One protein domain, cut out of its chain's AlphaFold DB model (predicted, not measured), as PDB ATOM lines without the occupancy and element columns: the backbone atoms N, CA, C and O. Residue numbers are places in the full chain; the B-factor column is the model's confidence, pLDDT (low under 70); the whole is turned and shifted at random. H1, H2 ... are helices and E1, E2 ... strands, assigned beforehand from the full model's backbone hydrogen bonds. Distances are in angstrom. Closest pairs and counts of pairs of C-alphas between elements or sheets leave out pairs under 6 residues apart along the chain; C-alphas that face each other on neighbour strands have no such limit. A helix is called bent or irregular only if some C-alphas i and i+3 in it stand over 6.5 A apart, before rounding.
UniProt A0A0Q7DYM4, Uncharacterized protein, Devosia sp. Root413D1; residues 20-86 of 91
ATOM      1  N   THR A  20     -18.630  15.524  20.595       89.44
ATOM      2  CA  THR A  20     -19.124  14.630  21.646       89.44
ATOM      3  C   THR A  20     -20.016  13.544  21.046       89.44
ATOM      4  O   THR A  20     -20.538  13.673  19.940       89.44
ATOM      5  N   VAL A  21     -20.254  12.468  21.803       85.94
ATOM      6  CA  VAL A  21     -21.232  11.435  21.415       85.94
ATOM      7  C   VAL A  21     -22.628  12.040  21.212       85.94
ATOM      8  O   VAL A  21     -23.341  11.629  20.303       85.94
ATOM      9  N   GLY A  22     -23.002  13.040  22.018       89.44
ATOM     10  CA  GLY A  22     -24.276  13.746  21.870       89.44
ATOM     11  C   GLY A  22     -24.373  14.500  20.544       89.44
ATOM     12  O   GLY A  22     -25.406  14.427  19.885       89.44
ATOM     13  N   ASP A  23     -23.282  15.136  20.114       87.38
ATOM     14  CA  ASP A  23     -23.230  15.841  18.828       87.38
ATOM     15  C   ASP A  23     -23.364  14.866  17.648       87.38
ATOM     16  O   ASP A  23     -24.066  15.159  16.681       87.38
ATOM     17  N   VAL A  24     -22.752  13.677  17.741       84.81
ATOM     18  CA  VAL A  24     -22.908  12.610  16.734       84.81
ATOM     19  C   VAL A  24     -24.362  12.154  16.644       84.81
ATOM     20  O   VAL A  24     -24.896  12.040  15.543       84.81
ATOM     21  N   ILE A  25     -25.005  11.889  17.785       85.06
ATOM     22  CA  ILE A  25     -26.401  11.433  17.822       85.06
ATOM     23  C   ILE A  25     -27.314  12.492  17.207       85.06
ATOM     24  O   ILE A  25     -28.065  12.172  16.291       85.06
ATOM     25  N   ALA A  26     -27.194  13.748  17.640       89.62
ATOM     26  CA  ALA A  26     -28.000  14.843  17.108       89.62
ATOM     27  C   ALA A  26     -27.812  15.006  15.590       89.62
ATOM     28  O   ALA A  26     -28.779  15.205  14.858       89.62
ATOM     29  N   MET A  27     -26.579  14.865  15.092       87.12
ATOM     30  CA  MET A  27     -26.303  14.895  13.657       87.12
ATOM     31  C   MET A  27     -27.006  13.746  12.919       87.12
ATOM     32  O   MET A  27     -27.660  13.987  11.904       87.12
ATOM     33  N   LEU A  28     -26.920  12.515  13.434       85.69
ATOM     34  CA  LEU A  28     -27.554  11.338  12.830       85.69
ATOM     35  C   LEU A  28     -29.086  11.399  12.863       85.69
ATOM     36  O   LEU A  28     -29.724  10.957  11.915       85.69
ATOM     37  N   GLU A  29     -29.683  11.973  13.907       90.56
ATOM     38  CA  GLU A  29     -31.140  12.155  14.004       90.56
ATOM     39  C   GLU A  29     -31.688  13.125  12.951       90.56
ATOM     40  O   GLU A  29     -32.840  13.006  12.537       90.56
ATOM     41  N   THR A  30     -30.868  14.076  12.497       89.06
ATOM     42  CA  THR A  30     -31.244  15.009  11.423       89.06
ATOM     43  C   THR A  30     -30.965  14.475  10.020       89.06
ATOM     44  O   THR A  30     -31.342  15.115   9.038       89.06
ATOM     45  N   PHE A  31     -30.295  13.326   9.903       85.75
ATOM     46  CA  PHE A  31     -29.901  12.772   8.618       85.75
ATOM     47  C   PHE A  31     -31.093  12.106   7.919       85.75
ATOM     48  O   PHE A  31     -31.768  11.258   8.501       85.75
ATOM     49  N   ASP A  32     -31.340  12.463   6.657       87.62
ATOM     50  CA  ASP A  32     -32.343  11.792   5.828       87.62
ATOM     51  C   ASP A  32     -31.848  10.380   5.463       87.62
ATOM     52  O   ASP A  32     -30.891  10.253   4.695       87.62
ATOM     53  N   PRO A  33     -32.487   9.302   5.959       82.25
ATOM     54  CA  PRO A  33     -32.045   7.935   5.690       82.25
ATOM     55  C   PRO A  33     -32.208   7.522   4.220       82.25
ATOM     56  O   PRO A  33     -31.695   6.477   3.830       82.25
ATOM     57  N   SER A  34     -32.933   8.305   3.415       84.12
ATOM     58  CA  SER A  34     -33.093   8.086   1.976       84.12
ATOM     59  C   SER A  34     -32.072   8.844   1.124       84.12
ATOM     60  O   SER A  34     -32.033   8.651  -0.092       84.12
ATOM     61  N   ALA A  35     -31.233   9.688   1.740       86.06
ATOM     62  CA  ALA A  35     -30.202  10.417   1.021       86.06
ATOM     63  C   ALA A  35     -29.179   9.446   0.399       86.06
ATOM     64  O   ALA A  35     -28.685   8.547   1.088       86.06
ATOM     65  N   PRO A  36     -28.816   9.624  -0.886       82.69
ATOM     66  CA  PRO A  36     -27.819   8.783  -1.529       82.69
ATOM     67  C   PRO A  36     -26.449   9.008  -0.888       82.69
ATOM     68  O   PRO A  36     -25.995  10.143  -0.714       82.69
ATOM     69  N   LEU A  37     -25.779   7.910  -0.551       85.25
ATOM     70  CA  LEU A  37     -24.421   7.923  -0.026       85.25
ATOM     71  C   LEU A  37     -23.441   7.636  -1.162       85.25
ATOM     72  O   LEU A  37     -23.591   6.662  -1.895       85.25
ATOM     73  N   MET A  38     -22.420   8.481  -1.279       85.38
ATOM     74  CA  MET A  38     -21.377   8.368  -2.292       85.38
ATOM     75  C   MET A  38     -20.016   8.259  -1.608       85.38
ATOM     76  O   MET A  38     -19.746   8.969  -0.638       85.38
ATOM     77  N   VAL A  39     -19.145   7.398  -2.123       86.75
ATOM     78  CA  VAL A  39     -17.759   7.244  -1.657       86.75
ATOM     79  C   VAL A  39     -16.783   7.517  -2.788       86.75
ATOM     80  O   VAL A  39     -17.153   7.505  -3.958       86.75
ATOM     81  N   GLN A  40     -15.529   7.797  -2.445       87.06
ATOM     82  CA  GLN A  40     -14.487   7.987  -3.447       87.06
ATOM     83  C   GLN A  40     -14.287   6.693  -4.246       87.06
ATOM     84  O   GLN A  40     -14.075   5.631  -3.659       87.06
ATOM     85  N   GLY A  41     -14.357   6.800  -5.572       82.88
ATOM     86  CA  GLY A  41     -14.166   5.667  -6.470       82.88
ATOM     87  C   GLY A  41     -12.706   5.235  -6.570       82.88
ATOM     88  O   GLY A  41     -11.788   6.051  -6.432       82.88
ATOM     89  N   GLU A  42     -12.477   3.951  -6.845       81.44
ATOM     90  CA  GLU A  42     -11.115   3.391  -6.942       81.44
ATOM     91  C   GLU A  42     -10.361   3.938  -8.159       81.44
ATOM     92  O   GLU A  42      -9.164   4.203  -8.095       81.44
ATOM     93  N   SER A  43     -11.083   4.169  -9.256       81.44
ATOM     94  CA  SER A  43     -10.536   4.746 -10.491       81.44
ATOM     95  C   SER A  43     -10.711   6.271 -10.566       81.44
ATOM     96  O   SER A  43     -10.610   6.860 -11.641       81.44
ATOM     97  N   GLY A  44     -10.969   6.921  -9.427       83.75
ATOM     98  CA  GLY A  44     -11.373   8.324  -9.355       83.75
ATOM     99  C   GLY A  44     -12.891   8.512  -9.442       83.75
ATOM    100  O   GLY A  44     -13.646   7.565  -9.633       83.75
ATOM    101  N   GLY A  45     -13.347   9.755  -9.269       87.94
ATOM    102  CA  GLY A  45     -14.778  10.072  -9.205       87.94
ATOM    103  C   GLY A  45     -15.450   9.595  -7.912       87.94
ATOM    104  O   GLY A  45     -14.791   9.420  -6.883       87.94
ATOM    105  N   PHE A  46     -16.770   9.422  -7.974       87.62
ATOM    106  CA  PHE A  46     -17.593   8.955  -6.860       87.62
ATOM    107  C   PHE A  46     -18.391   7.717  -7.266       87.62
ATOM    108  O   PHE A  46     -18.949   7.677  -8.359       87.62
ATOM    109  N   GLU A  47     -18.467   6.742  -6.366       87.81
ATOM    110  CA  GLU A  47     -19.245   5.513  -6.517       87.81
ATOM    111  C   GLU A  47     -20.412   5.514  -5.522       87.81
ATOM    112  O   GLU A  47     -20.269   5.956  -4.378       87.81
ATOM    113  N   GLU A  48     -21.570   5.015  -5.958       87.00
ATOM    114  CA  GLU A  48     -22.750   4.872  -5.103       87.00
ATOM    115  C   GLU A  48     -22.562   3.743  -4.084       87.00
ATOM    116  O   GLU A  48     -22.112   2.637  -4.414       87.00
ATOM    117  N   VAL A  49     -22.957   4.019  -2.842       86.75
ATOM    118  CA  VAL A  49     -23.024   3.037  -1.761       86.75
ATOM    119  C   VAL A  49     -24.348   2.284  -1.829       86.75
ATOM    120  O   VAL A  49     -25.407   2.824  -1.527       86.75
ATOM    121  N   LEU A  50     -24.269   0.995  -2.142       85.50
ATOM    122  CA  LEU A  50     -25.409   0.076  -2.168       85.50
ATOM    123  C   LEU A  50     -25.795  -0.425  -0.771       85.50
ATOM    124  O   LEU A  50     -26.898  -0.924  -0.561       85.50
ATOM    125  N   GLY A  51     -24.872  -0.343   0.187       81.69
ATOM    126  CA  GLY A  51     -25.120  -0.719   1.571       81.69
ATOM    127  C   GLY A  51     -23.844  -0.984   2.356       81.69
ATOM    128  O   GLY A  51     -22.730  -0.827   1.858       81.69
ATOM    129  N   PHE A  52     -24.017  -1.430   3.594       82.50
ATOM    130  CA  PHE A  52     -22.925  -1.806   4.485       82.50
ATOM    131  C   PHE A  52     -23.060  -3.280   4.845       82.50
ATOM    132  O   PHE A  52     -24.160  -3.759   5.125       82.50
ATOM    133  N   ARG A  53     -21.941  -4.000   4.880       80.56
ATOM    134  CA  ARG A  53     -21.876  -5.335   5.484       80.56
ATOM    135  C   ARG A  53     -20.788  -5.360   6.540       80.56
ATOM    136  O   ARG A  53     -19.754  -4.716   6.385       80.56
ATOM    137  N   THR A  54     -20.999  -6.125   7.598       78.94
ATOM    138  CA  THR A  54     -19.927  -6.456   8.532       78.94
ATOM    139  C   THR A  54     -19.166  -7.665   8.009       78.94
ATOM    140  O   THR A  54     -19.753  -8.600   7.463       78.94
ATOM    141  N   THR A  55     -17.847  -7.645   8.147       78.56
ATOM    142  CA  THR A  55     -16.993  -8.793   7.840       78.56
ATOM    143  C   THR A  55     -15.912  -8.916   8.898       78.56
ATOM    144  O   THR A  55     -15.466  -7.913   9.457       78.56
ATOM    145  N   GLY A  56     -15.516 -10.153   9.185       73.50
ATOM    146  CA  GLY A  56     -14.309 -10.403   9.958       73.50
ATOM    147  C   GLY A  56     -13.091 -10.040   9.114       73.50
ATOM    148  O   GLY A  56     -13.029 -10.425   7.947       73.50
ATOM    149  N   VAL A  57     -12.159  -9.290   9.692       74.38
ATOM    150  CA  VAL A  57     -10.835  -9.033   9.124       74.38
ATOM    151  C   VAL A  57      -9.803  -9.354  10.190       74.38
ATOM    152  O   VAL A  57      -9.952  -8.952  11.343       74.38
ATOM    153  N   VAL A  58      -8.746 -10.067   9.817       73.12
ATOM    154  CA  VAL A  58      -7.570 -10.201  10.681       73.12
ATOM    155  C   VAL A  58      -6.639  -9.028  10.409       73.12
ATOM    156  O   VAL A  58      -6.118  -8.871   9.300       73.12
ATOM    157  N   LEU A  59      -6.437  -8.178  11.413       67.19
ATOM    158  CA  LEU A  59      -5.428  -7.129  11.359       67.19
ATOM    159  C   LEU A  59      -4.044  -7.744  11.632       67.19
ATOM    160  O   LEU A  59      -3.889  -8.559  12.534       67.19
ATOM    161  N   ASN A  60      -3.030  -7.334  10.863       66.50
ATOM    162  CA  ASN A  60      -1.639  -7.800  10.977       66.50
ATOM    163  C   ASN A  60      -1.413  -9.307  10.717       66.50
ATOM    164  O   ASN A  60      -0.931 -10.043  11.570       66.50
ATOM    165  N   VAL A  61      -1.675  -9.732   9.484       67.31
ATOM    166  CA  VAL A  61      -1.429 -11.095   8.962       67.31
ATOM    167  C   VAL A  61       0.034 -11.359   8.566       67.31
ATOM    168  O   VAL A  61       0.324 -12.271   7.795       67.31
ATOM    169  N   ASN A  62       0.968 -10.522   9.024       67.94
ATOM    170  CA  ASN A  62       2.376 -10.657   8.670       67.94
ATOM    171  C   ASN A  62       3.002 -11.804   9.465       67.94
ATOM    172  O   ASN A  62       3.047 -11.770  10.694       67.94
ATOM    173  N   THR A  63       3.532 -12.784   8.749       68.12
ATOM    174  CA  THR A  63       4.302 -13.906   9.293       68.12
ATOM    175  C   THR A  63       5.772 -13.765   8.904       68.12
ATOM    176  O   THR A  63       6.142 -12.895   8.111       68.12
ATOM    177  N   ALA A  64       6.631 -14.627   9.454       69.62
ATOM    178  CA  ALA A  64       8.025 -14.700   9.023       69.62
ATOM    179  C   ALA A  64       8.147 -15.179   7.562       69.62
ATOM    180  O   ALA A  64       9.120 -14.839   6.888       69.62
ATOM    181  N   GLU A  65       7.159 -15.934   7.069       72.50
ATOM    182  CA  GLU A  65       7.100 -16.452   5.703       72.50
ATOM    183  C   GLU A  65       6.454 -15.485   4.688       72.50
ATOM    184  O   GLU A  65       6.613 -15.686   3.482       72.50
ATOM    185  N   GLY A  66       5.760 -14.428   5.136       67.88
ATOM    186  CA  GLY A  66       5.158 -13.408   4.264       67.88
ATOM    187  C   GLY A  66       3.805 -12.861   4.737       67.88
ATOM    188  O   GLY A  66       3.462 -12.923   5.916       67.88
ATOM    189  N   PHE A  67       3.033 -12.300   3.798       70.69
ATOM    190  CA  PHE A  67       1.685 -11.763   4.035       70.69
ATOM    191  C   PHE A  67       0.632 -12.885   3.962       70.69
ATOM    192  O   PHE A  67       0.510 -13.536   2.924       70.69
ATOM    193  N   GLY A  68      -0.120 -13.112   5.043       69.25
ATOM    194  CA  GLY A  68      -1.242 -14.060   5.087       69.25
ATOM    195  C   GLY A  68      -2.572 -13.499   4.544       69.25
ATOM    196  O   GLY A  68      -2.670 -12.308   4.247       69.25
ATOM    197  N   PRO A  69      -3.612 -14.340   4.395       70.56
ATOM    198  CA  PRO A  69      -4.953 -13.907   3.994       70.56
ATOM    199  C   PRO A  69      -5.652 -13.101   5.103       70.56
ATOM    200  O   PRO A  69      -5.612 -13.470   6.272       70.56
ATOM    201  N   HIS A  70      -6.328 -12.006   4.742       69.38
ATOM    202  CA  HIS A  70      -7.087 -11.163   5.686       69.38
ATOM    203  C   HIS A  70      -8.534 -11.628   5.907       69.38
ATOM    204  O   HIS A  70      -9.202 -11.158   6.829       69.38
ATOM    205  N   ASP A  71      -9.018 -12.505   5.031       64.25
ATOM    206  CA  ASP A  71     -10.393 -12.987   4.914       64.25
ATOM    207  C   ASP A  71     -10.657 -14.291   5.683       64.25
ATOM    208  O   ASP A  71     -11.814 -14.684   5.842       64.25
ATOM    209  N   LEU A  72      -9.609 -14.932   6.209       62.34
ATOM    210  CA  LEU A  72      -9.695 -16.147   7.015       62.34
ATOM    211  C   LEU A  72      -9.041 -15.910   8.384       62.34
ATOM    212  O   LEU A  72      -7.826 -15.727   8.444       62.34
ATOM    213  N   PRO A  73      -9.802 -15.901   9.493       57.88
ATOM    214  CA  PRO A  73      -9.191 -16.013  10.807       57.88
ATOM    215  C   PRO A  73      -8.523 -17.382  10.950       57.88
ATOM    216  O   PRO A  73      -9.165 -18.401  10.696       57.88
ATOM    217  N   ASP A  74      -7.255 -17.401  11.373       57.94
ATOM    218  CA  ASP A  74      -6.586 -18.628  11.819       57.94
ATOM    219  C   ASP A  74      -7.421 -19.320  12.907       57.94
ATOM    220  O   ASP A  74      -8.104 -18.656  13.695       57.94
ATOM    221  N   ASP A  75      -7.343 -20.652  12.988       54.31
ATOM    222  CA  ASP A  75      -8.049 -21.440  14.003       54.31
ATOM    223  C   ASP A  75      -7.680 -20.954  15.422       54.31
ATOM    224  O   ASP A  75      -6.615 -21.251  15.961       54.31
ATOM    225  N   GLY A  76      -8.586 -20.182  16.032       59.84
ATOM    226  CA  GLY A  76      -8.432 -19.597  17.369       59.84
ATOM    227  C   GLY A  76      -8.145 -18.089  17.408       59.84
ATOM    228  O   GLY A  76      -8.222 -17.499  18.490       59.84
ATOM    229  N   ALA A  77      -7.878 -17.439  16.273       62.12
ATOM    230  CA  ALA A  77      -7.747 -15.986  16.189       62.12
ATOM    231  C   ALA A  77      -9.128 -15.309  16.132       62.12
ATOM    232  O   ALA A  77     -10.013 -15.690  15.362       62.12
ATOM    233  N   ARG A  78      -9.333 -14.272  16.949       62.34
ATOM    234  CA  ARG A  78     -10.561 -13.468  16.912       62.34
ATOM    235  C   ARG A  78     -10.429 -12.424  15.806       62.34
ATOM    236  O   ARG A  78      -9.635 -11.504  15.946       62.34
ATOM    237  N   ALA A  79     -11.216 -12.557  14.740       63.50
ATOM    238  CA  ALA A  79     -11.310 -11.522  13.716       63.50
ATOM    239  C   ALA A  79     -11.892 -10.222  14.297       63.50
ATOM    240  O   ALA A  79     -12.843 -10.257  15.090       63.50
ATOM    241  N   ASP A  80     -11.357  -9.084  13.862       72.56
ATOM    242  CA  ASP A  80     -11.959  -7.779  14.099       72.56
ATOM    243  C   ASP A  80     -13.194  -7.632  13.205       72.56
ATOM    244  O   ASP A  80     -13.175  -7.977  12.023       72.56
ATOM    245  N   LEU A  81     -14.294  -7.135  13.769       69.62
ATOM    246  CA  LEU A  81     -15.498  -6.845  12.994       69.62
ATOM    247  C   LEU A  81     -15.358  -5.467  12.356       69.62
ATOM    248  O   LEU A  81     -15.344  -4.455  13.055       69.62
ATOM    249  N   VAL A  82     -15.302  -5.433  11.028       73.56
ATOM    250  CA  VAL A  82     -15.182  -4.195  10.253       73.56
ATOM    251  C   VAL A  82     -16.425  -4.018   9.387       73.56
ATOM    252  O   VAL A  82     -16.908  -4.968   8.769       73.56
ATOM    253  N   ALA A  83     -16.959  -2.798   9.341       75.06
ATOM    254  CA  ALA A  83     -17.993  -2.428   8.383       75.06
ATOM    255  C   ALA A  83     -17.334  -2.093   7.042       75.06
ATOM    256  O   ALA A  83     -16.478  -1.213   6.971       75.06
ATOM    257  N   VAL A  84     -17.730  -2.787   5.980       78.50
ATOM    258  CA  VAL A  84     -17.283  -2.501   4.615       78.50
ATOM    259  C   VAL A  84     -18.445  -1.988   3.778       78.50
ATOM    260  O   VAL A  84     -19.591  -2.420   3.929       78.50
ATOM    261  N   VAL A  85     -18.122  -1.051   2.894       80.88
ATOM    262  CA  VAL A  85     -19.060  -0.418   1.971       80.88
ATOM    263  C   VAL A  85     -19.229  -1.317   0.749       80.88
ATOM    264  O   VAL A  85     -18.251  -1.681   0.094       80.88
ATOM    265  N   LEU A  86     -20.468  -1.688   0.443       80.00
ATOM    266  CA  LEU A  86     -20.830  -2.291  -0.832       80.00
ATOM    267  C   LEU A  86     -21.035  -1.160  -1.832       80.00
ATOM    268  O   LEU A  86     -21.842  -0.266  -1.595       80.00
TER     269      LEU A  86
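AT A GLANCE: This is residues 20 to 86 of the 91 residues of an uncharacterized protein of Devosia sp. Root413D1 (UniProt A0A0Q7DYM4). A thin, three-stranded antiparallel ribbon is built on one long, sharply bent strand, E2, with the short strand E1 beside its beginning and E3 beside the part after the bend. A long loop, residues 58 to 79, joins the far ends of E2 and E3, while the short helix H1, within residues 20 to 35, sticks out from the rest and packs on nothing. The 67 printed residues hold one named helix and three named strands, in the order H1 E1 E2 E3, and under half of the residues are in these elements; the class is mixed, helices and strands. The strands make one sheet in the order E1, E2, E3, all antiparallel. The whole is extended, with a radius of gyration of the C-alphas of 17.1 A, and its C-alphas span 49 by 34 by 18 A, an outline that is only just flat.

IN THESE COORDINATES: The printed part begins at Thr 20, and H1 follows at once as residues 21 to 29, from C-alpha 21 at (-21.232, 11.435, 21.415) to C-alpha 29, 12.4 A from first to last C-alpha. After 8 residues comes E1, residues 38 to 40, only 7.0 A from first to last C-alpha. Five residues later E2 begins with Phe 46, whose C-alpha is at (-17.593, 8.955, -6.860), and it runs to Val 57. It is the longest strand, with 12 residues, and measures 25.0 A from first to last C-alpha. Residues 58 to 79 hold no named element. E3, residues 80 to 86, is 18.2 A from first to last C-alpha and ends with C-alpha 86 at (-20.830, -2.291, -0.832), the last printed residue.

HOW THE PARTS SIT: The sheet is a meander, each strand the antiparallel neighbour of the one before. E2 is the inner strand, and E1 and E3 are the edge strands. E2 bends by 81 degrees at residue 50, and its pairing is staggered: it pairs with E1 over residues 46 to 48 and with E3 over residues 51 to 57. E1 and E2 form a hairpin; the C-alphas of Met 38 and Glu 48 face each other at 4.7 A, and N 39 and O 47 are within hydrogen-bond range at 2.9 A, as are N 47 and O 39 at 2.8 A. E2 and E3 form a second hairpin, with 158 degrees between their N-to-C directions. In it the C-alphas of Thr 54 and Ala 83 face each other at 4.5 A. N 53 and O 84 are within hydrogen-bond range at 3.0 A, and so are N 86 and O 51 at 2.8 A. E1 and E3 are apart. H1 is not on the sheet, with 0 pairs of C-alphas within 10 A, and it is apart from E2 and from E3. In H1 each O i to N i+4 pair is within hydrogen-bond range.

THE WHOLE: The two C-alphas farthest apart are those of Thr 30 and Glu 65, at 49.9 A, and the first and last printed C-alphas are 28.2 A apart. Residues 20 to 35 stand free; the body without them has 51 residues and spans 41 by 21 by 11 A. The printed part has no cut. The link from E1 to E2 is tight, the link from H1 to E1 is short, and the link from E2 to E3 is long, with 22 residues. The C-alphas of this long link lie 13 to 27 A from the mean of the C-alphas. The mean pLDDT of the printed part is 77.5, and 19 residues are under 70: residues 59 to 64, 66, 68, 70 to 79 and 81 of this predicted model.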